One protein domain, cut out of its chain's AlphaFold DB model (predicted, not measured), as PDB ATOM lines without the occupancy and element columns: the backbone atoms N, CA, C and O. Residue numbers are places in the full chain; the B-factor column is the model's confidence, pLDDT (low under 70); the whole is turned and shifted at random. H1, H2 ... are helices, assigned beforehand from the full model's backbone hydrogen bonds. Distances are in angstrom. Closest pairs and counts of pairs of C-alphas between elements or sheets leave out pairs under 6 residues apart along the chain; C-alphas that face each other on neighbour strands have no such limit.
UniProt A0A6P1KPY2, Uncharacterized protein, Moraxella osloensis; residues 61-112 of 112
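This is residues 61 to 112 of the 112 residues of an uncharacterized protein of Moraxella osloensis (UniProt A0A6P1KPY2). This flat domain has little regular structure: a folded loop, residues 61 to 74, leads to two short helices, H1 and then H2, set about perpendicular to each other, and a long tail, residues 97 to 112, runs back to the loop. Residues 95 to 101, of which 95 and 96 belong to H2, stick out. The printed part has 52 residues, 19 of them in the two named helices, with no named strand; its class is all helix. It is only just compact, close to loose, with a radius of gyration of the C-alphas of 11.4 A and spans of 27 by 25 by 12 A.

H1, residues 75 to 82, and H2, residues 86 to 96, touch; their closest C-alphas, those of Ala 79 and Glu 86, are 5.1 A apart. Their lines are about perpendicular, at 85 degrees. In both, every O i to N i+4 pair is within hydrogen-bond range.

H1 begins at C-alpha 75, (433.304, 371.823, 283.643), and is 10.6 A long from first to last C-alpha. H2 is 15.4 A long and ends at C-alpha 96, (433.780, 378.367, 271.141).

The C-alphas farthest apart, those of Pro 98 and Gln 112, are 30.0 A apart. The printed part has no cut, and the link from H1 to H2 is tight. Residue 112, the chain's last, has a pLDDT under 70.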
ATOM      1  N   LYS A  61     430.735 380.268 291.354       82.69
ATOM      2  CA  LYS A  61     431.985 380.553 292.063       82.69
ATOM      3  C   LYS A  61     433.155 379.843 291.362       82.69
ATOM      4  O   LYS A  61     432.963 378.720 290.887       82.69
ATOM      5  N   PRO A  62     434.354 380.450 291.325       86.06
ATOM      6  CA  PRO A  62     435.543 379.779 290.813       86.06
ATOM      7  C   PRO A  62     435.778 378.445 291.527       86.06
ATOM      8  O   PRO A  62     435.647 378.354 292.745       86.06
ATOM      9  N   SER A  63     436.165 377.417 290.779       86.69
ATOM     10  CA  SER A  63     436.563 376.114 291.336       86.69
ATOM     11  C   SER A  63     437.978 376.156 291.923       86.69
ATOM     12  O   SER A  63     438.393 375.279 292.683       86.69
ATOM     13  N   GLY A  64     438.752 377.170 291.544       86.75
ATOM     14  CA  GLY A  64     440.112 377.390 291.999       86.75
ATOM     15  C   GLY A  64     440.694 378.670 291.430       86.75
ATOM     16  O   GLY A  64     440.048 379.386 290.661       86.75
ATOM     17  N   TYR A  65     441.955 378.905 291.767       85.81
ATOM     18  CA  TYR A  65     442.764 379.960 291.173       85.81
ATOM     19  C   TYR A  65     444.089 379.391 290.671       85.81
ATOM     20  O   TYR A  65     444.660 378.478 291.273       85.81
ATOM     21  N   THR A  66     444.587 379.943 289.570       82.81
ATOM     22  CA  THR A  66     445.975 379.742 289.133       82.81
ATOM     23  C   THR A  66     446.944 380.412 290.114       82.81
ATOM     24  O   THR A  66     446.537 381.253 290.919       82.81
ATOM     25  N   ASP A  67     448.239 380.107 290.018       77.44
ATOM     26  CA  ASP A  67     449.276 380.728 290.864       77.44
ATOM     27  C   ASP A  67     449.355 382.259 290.716       77.44
ATOM     28  O   ASP A  67     449.764 382.961 291.637       77.44
ATOM     29  N   ASN A  68     448.889 382.792 289.582       76.50
ATOM     30  CA  ASN A  68     448.810 384.232 289.320       76.50
ATOM     31  C   ASN A  68     447.478 384.855 289.782       76.50
ATOM     32  O   ASN A  68     447.171 385.991 289.424       76.50
ATOM     33  N   GLY A  69     446.653 384.106 290.518       73.06
ATOM     34  CA  GLY A  69     445.367 384.568 291.041       73.06
ATOM     35  C   GLY A  69     444.242 384.642 290.007       73.06
ATOM     36  O   GLY A  69     443.185 385.191 290.306       73.06
ATOM     37  N   GLN A  70     444.430 384.099 288.798       79.50
ATOM     38  CA  GLN A  70     443.353 384.046 287.799       79.50
ATOM     39  C   GLN A  70     442.347 382.948 288.165       79.50
ATOM     40  O   GLN A  70     442.791 381.830 288.449       79.50
ATOM     41  N   PRO A  71     441.033 383.225 288.158       85.06
ATOM     42  CA  PRO A  71     440.019 382.229 288.475       85.06
ATOM     43  C   PRO A  71     439.969 381.139 287.404       85.06
ATOM     44  O   PRO A  71     440.120 381.403 286.213       85.06
ATOM     45  N   VAL A  72     439.722 379.908 287.838       87.31
ATOM     46  CA  VAL A  72     439.462 378.762 286.962       87.31
ATOM     47  C   VAL A  72     438.154 378.096 287.363       87.31
ATOM     48  O   VAL A  72     437.820 378.011 288.547       87.31
ATOM     49  N   PHE A  73     437.423 377.600 286.372       88.31
ATOM     50  CA  PHE A  73     436.119 376.969 286.550       88.31
ATOM     51  C   PHE A  73     436.182 375.542 286.018       88.31
ATOM     52  O   PHE A  73     436.677 375.301 284.917       88.31
ATOM     53  N   SER A  74     435.708 374.585 286.809       89.00
ATOM     54  CA  SER A  74     435.593 373.198 286.379       89.00
ATOM     55  C   SER A  74     434.361 373.029 285.491       89.00
ATOM     56  O   SER A  74     433.324 373.656 285.722       89.00
ATOM     57  N   ALA A  75     434.449 372.147 284.492       87.19
ATOM     58  CA  ALA A  75     433.304 371.823 283.643       87.19
ATOM     59  C   ALA A  75     432.116 371.297 284.474       87.19
ATOM     60  O   ALA A  75     430.970 371.637 284.195       87.19
ATOM     61  N   SER A  76     432.393 370.550 285.548       87.75
ATOM     62  CA  SER A  76     431.381 370.040 286.479       87.75
ATOM     63  C   SER A  76     430.622 371.150 287.219       87.75
ATOM     64  O   SER A  76     429.403 371.074 287.368       87.75
ATOM     65  N   ASP A  77     431.306 372.204 287.672       88.00
ATOM     66  CA  ASP A  77     430.654 373.304 288.397       88.00
ATOM     67  C   ASP A  77     429.866 374.219 287.458       88.00
ATOM     68  O   ASP A  77     428.771 374.660 287.809       88.00
ATOM     69  N   LEU A  78     430.366 374.428 286.235       88.12
ATOM     70  CA  LEU A  78     429.607 375.084 285.168       88.12
ATOM     71  C   LEU A  78     428.334 374.289 284.845       88.12
ATOM     72  O   LEU A  78     427.247 374.860 284.809       88.12
ATOM     73  N   ALA A  79     428.444 372.968 284.692       88.94
ATOM     74  CA  ALA A  79     427.311 372.094 284.398       88.94
ATOM     75  C   ALA A  79     426.219 372.179 285.475       88.94
ATOM     76  O   ALA A  79     425.047 372.387 285.158       88.94
ATOM     77  N   LYS A  80     426.602 372.109 286.758       88.94
ATOM     78  CA  LYS A  80     425.669 372.265 287.889       88.94
ATOM     79  C   LYS A  80     424.986 373.629 287.902       88.94
ATOM     80  O   LYS A  80     423.803 373.703 288.213       88.94
ATOM     81  N   HIS A  81     425.726 374.693 287.598       87.88
ATOM     82  CA  HIS A  81     425.202 376.054 287.625       87.88
ATOM     83  C   HIS A  81     424.200 376.316 286.496       87.88
ATOM     84  O   HIS A  81     423.143 376.888 286.741       87.88
ATOM     85  N   PHE A  82     424.501 375.845 285.284       85.88
ATOM     86  CA  PHE A  82     423.640 376.037 284.113       85.88
ATOM     87  C   PHE A  82     422.565 374.950 283.943       85.88
ATOM     88  O   PHE A  82     421.723 375.065 283.057       85.88
ATOM     89  N   GLY A  83     422.566 373.905 284.779       89.31
ATOM     90  CA  GLY A  83     421.579 372.821 284.717       89.31
ATOM     91  C   GLY A  83     421.735 371.909 283.496       89.31
ATOM     92  O   GLY A  83     420.753 371.334 283.032       89.31
ATOM     93  N   VAL A  84     422.956 371.785 282.975       92.38
ATOM     94  CA  VAL A  84     423.302 370.976 281.793       92.38
ATOM     95  C   VAL A  84     424.254 369.841 282.169       92.38
ATOM     96  O   VAL A  84     424.708 369.739 283.308       92.38
ATOM     97  N   SER A  85     424.568 368.959 281.219       91.88
ATOM     98  CA  SER A  85     425.570 367.908 281.441       91.88
ATOM     99  C   SER A  85     427.002 368.442 281.304       91.88
ATOM    100  O   SER A  85     427.264 369.367 280.538       91.88
ATOM    101  N   GLU A  86     427.958 367.824 282.001       90.44
ATOM    102  CA  GLU A  86     429.382 368.169 281.865       90.44
ATOM    103  C   GLU A  86     429.891 367.971 280.429       90.44
ATOM    104  O   GLU A  86     430.648 368.793 279.917       90.44
ATOM    105  N   SER A  87     429.411 366.931 279.741       89.19
ATOM    106  CA  SER A  87     429.718 366.690 278.329       89.19
ATOM    107  C   SER A  87     429.223 367.818 277.423       89.19
ATOM    108  O   SER A  87     429.947 368.209 276.513       89.19
ATOM    109  N   GLU A  88     428.040 368.379 277.692       90.00
ATOM    110  CA  GLU A  88     427.513 369.519 276.933       90.00
ATOM    111  C   GLU A  88     428.359 370.778 277.149       90.00
ATOM    112  O   GLU A  88     428.657 371.490 276.193       90.00
ATOM    113  N   VAL A  89     428.818 371.032 278.379       88.62
ATOM    114  CA  VAL A  89     429.749 372.141 278.655       88.62
ATOM    115  C   VAL A  89     431.039 371.972 277.856       88.62
ATOM    116  O   VAL A  89     431.485 372.915 277.204       88.62
ATOM    117  N   ILE A  90     431.628 370.774 277.869       86.94
ATOM    118  CA  ILE A  90     432.857 370.477 277.122       86.94
ATOM    119  C   ILE A  90     432.637 370.662 275.617       86.94
ATOM    120  O   ILE A  90     433.459 371.288 274.953       86.94
ATOM    121  N   GLU A  91     431.526 370.168 275.070       87.31
ATOM    122  CA  GLU A  91     431.204 370.320 273.650       87.31
ATOM    123  C   GLU A  91     431.073 371.796 273.249       87.31
ATOM    124  O   GLU A  91     431.674 372.228 272.265       87.31
ATOM    125  N   ARG A  92     430.354 372.593 274.047       84.94
ATOM    126  CA  ARG A  92     430.205 374.041 273.833       84.94
ATOM    127  C   ARG A  92     431.552 374.759 273.891       84.94
ATOM    128  O   ARG A  92     431.832 375.594 273.035       84.94
ATOM    129  N   LEU A  93     432.404 374.421 274.861       84.25
ATOM    130  CA  LEU A  93     433.753 374.985 274.963       84.25
ATOM    131  C   LEU A  93     434.606 374.632 273.742       84.25
ATOM    132  O   LEU A  93     435.319 375.494 273.244       84.25
ATOM    133  N   ASN A  94     434.485 373.416 273.212       83.94
ATOM    134  CA  ASN A  94     435.202 373.004 272.003       83.94
ATOM    135  C   ASN A  94     434.707 373.737 270.745       83.94
ATOM    136  O   ASN A  94     435.484 373.946 269.819       83.94
ATOM    137  N   GLN A  95     433.430 374.129 270.695       81.69
ATOM    138  CA  GLN A  95     432.889 374.947 269.604       81.69
ATOM    139  C   GLN A  95     433.369 376.403 269.691       81.69
ATOM    140  O   GLN A  95     433.724 376.992 268.672       81.69
ATOM    141  N   LEU A  96     433.386 376.975 270.900       80.44
ATOM    142  CA  LEU A  96     433.780 378.367 271.141       80.44
ATOM    143  C   LEU A  96     435.297 378.571 271.072       80.44
ATOM    144  O   LEU A  96     435.767 379.594 270.579       80.44
ATOM    145  N   ASP A  97     436.063 377.590 271.538       79.44
ATOM    146  CA  ASP A  97     437.519 377.590 271.512       79.44
ATOM    147  C   ASP A  97     438.066 376.235 271.029       79.44
ATOM    148  O   ASP A  97     438.589 375.442 271.817       79.44
ATOM    149  N   PRO A  98     438.006 375.971 269.709       77.44
ATOM    150  CA  PRO A  98     438.502 374.723 269.123       77.44
ATOM    151  C   PRO A  98     440.010 374.521 269.303       77.44
ATOM    152  O   PRO A  98     440.522 373.417 269.140       77.44
ATOM    153  N   GLN A  99     440.746 375.599 269.587       78.25
ATOM    154  CA  GLN A  99     442.184 375.557 269.863       78.25
ATOM    155  C   GLN A  99     442.477 375.324 271.350       78.25
ATOM    156  O   GLN A  99     443.649 375.226 271.714       78.25
ATOM    157  N   HIS A 100     441.443 375.243 272.193       77.38
ATOM    158  CA  HIS A 100     441.530 375.012 273.630       77.38
ATOM    159  C   HIS A 100     442.459 375.993 274.368       77.38
ATOM    160  O   HIS A 100     443.049 375.647 275.392       77.38
ATOM    161  N   LYS A 101     442.604 377.228 273.875       73.94
ATOM    162  CA  LYS A 101     443.470 378.255 274.482       73.94
ATOM    163  C   LYS A 101     443.008 378.684 275.875       73.94
ATOM    164  O   LYS A 101     443.819 379.107 276.691       73.94
ATOM    165  N   SER A 102     441.716 378.563 276.133       71.88
ATOM    166  CA  SER A 102     441.037 378.890 277.383       71.88
ATOM    167  C   SER A 102     441.039 377.704 278.351       71.88
ATOM    168  O   SER A 102     440.674 377.865 279.514       71.88
ATOM    169  N   LEU A 103     441.461 376.511 277.900       77.62
ATOM    170  CA  LEU A 103     441.650 375.370 278.787       77.62
ATOM    171  C   LEU A 103     442.958 375.531 279.558       77.62
ATOM    172  O   LEU A 103     444.062 375.477 279.007       77.62
ATOM    173  N   TYR A 104     442.823 375.687 280.869       79.69
ATOM    174  CA  TYR A 104     443.968 375.755 281.757       79.69
ATOM    175  C   TYR A 104     444.562 374.361 281.991       79.69
ATOM    176  O   TYR A 104     443.908 373.472 282.534       79.69
ATOM    177  N   HIS A 105     445.831 374.198 281.619       72.62
ATOM    178  CA  HIS A 105     446.619 372.998 281.880       72.62
ATOM    179  C   HIS A 105     447.728 373.360 282.876       72.62
ATOM    180  O   HIS A 105     448.763 373.903 282.494       72.62
ATOM    181  N   GLY A 106     447.498 373.114 284.166       73.94
ATOM    182  CA  GLY A 106     448.447 373.453 285.225       73.94
ATOM    183  C   GLY A 106     447.924 373.121 286.620       73.94
ATOM    184  O   GLY A 106     446.814 372.608 286.779       73.94
ATOM    185  N   ASN A 107     448.728 373.426 287.638       76.31
ATOM    186  CA  ASN A 107     448.306 373.280 289.027       76.31
ATOM    187  C   ASN A 107     447.309 374.385 289.379       76.31
ATOM    188  O   ASN A 107     447.520 375.553 289.061       76.31
ATOM    189  N   ILE A 108     446.216 374.009 290.035       81.19
ATOM    190  CA  ILE A 108     445.212 374.958 290.514       81.19
ATOM    191  C   ILE A 108     445.115 374.856 292.029       81.19
ATOM    192  O   ILE A 108     445.069 373.758 292.592       81.19
ATOM    193  N   ASN A 109     445.028 376.005 292.688       82.12
ATOM    194  CA  ASN A 109     444.695 376.092 294.099       82.12
ATOM    195  C   ASN A 109     443.176 375.943 294.216       82.12
ATOM    196  O   ASN A 109     442.437 376.911 294.024       82.12
ATOM    197  N   ARG A 110     442.704 374.706 294.418       78.00
ATOM    198  CA  ARG A 110     441.268 374.402 294.503       78.00
ATOM    199  C   ARG A 110     440.653 375.033 295.743       78.00
ATOM    200  O   ARG A 110     441.227 374.956 296.828       78.00
ATOM    201  N   ILE A 111     439.460 375.589 295.577       75.69
ATOM    202  CA  ILE A 111     438.624 376.004 296.703       75.69
ATOM    203  C   ILE A 111     437.907 374.740 297.197       75.69
ATOM    204  O   ILE A 111     437.234 374.078 296.405       75.69
ATOM    205  N   GLN A 112     438.147 374.355 298.457       58.78
ATOM    206  CA  GLN A 112     437.492 373.212 299.114       58.78
ATOM    207  C   GLN A 112     436.069 373.551 299.553       58.78
ATOM    208  O   GLN A 112     435.850 374.705 299.990       58.78
TER     209      GLN A 112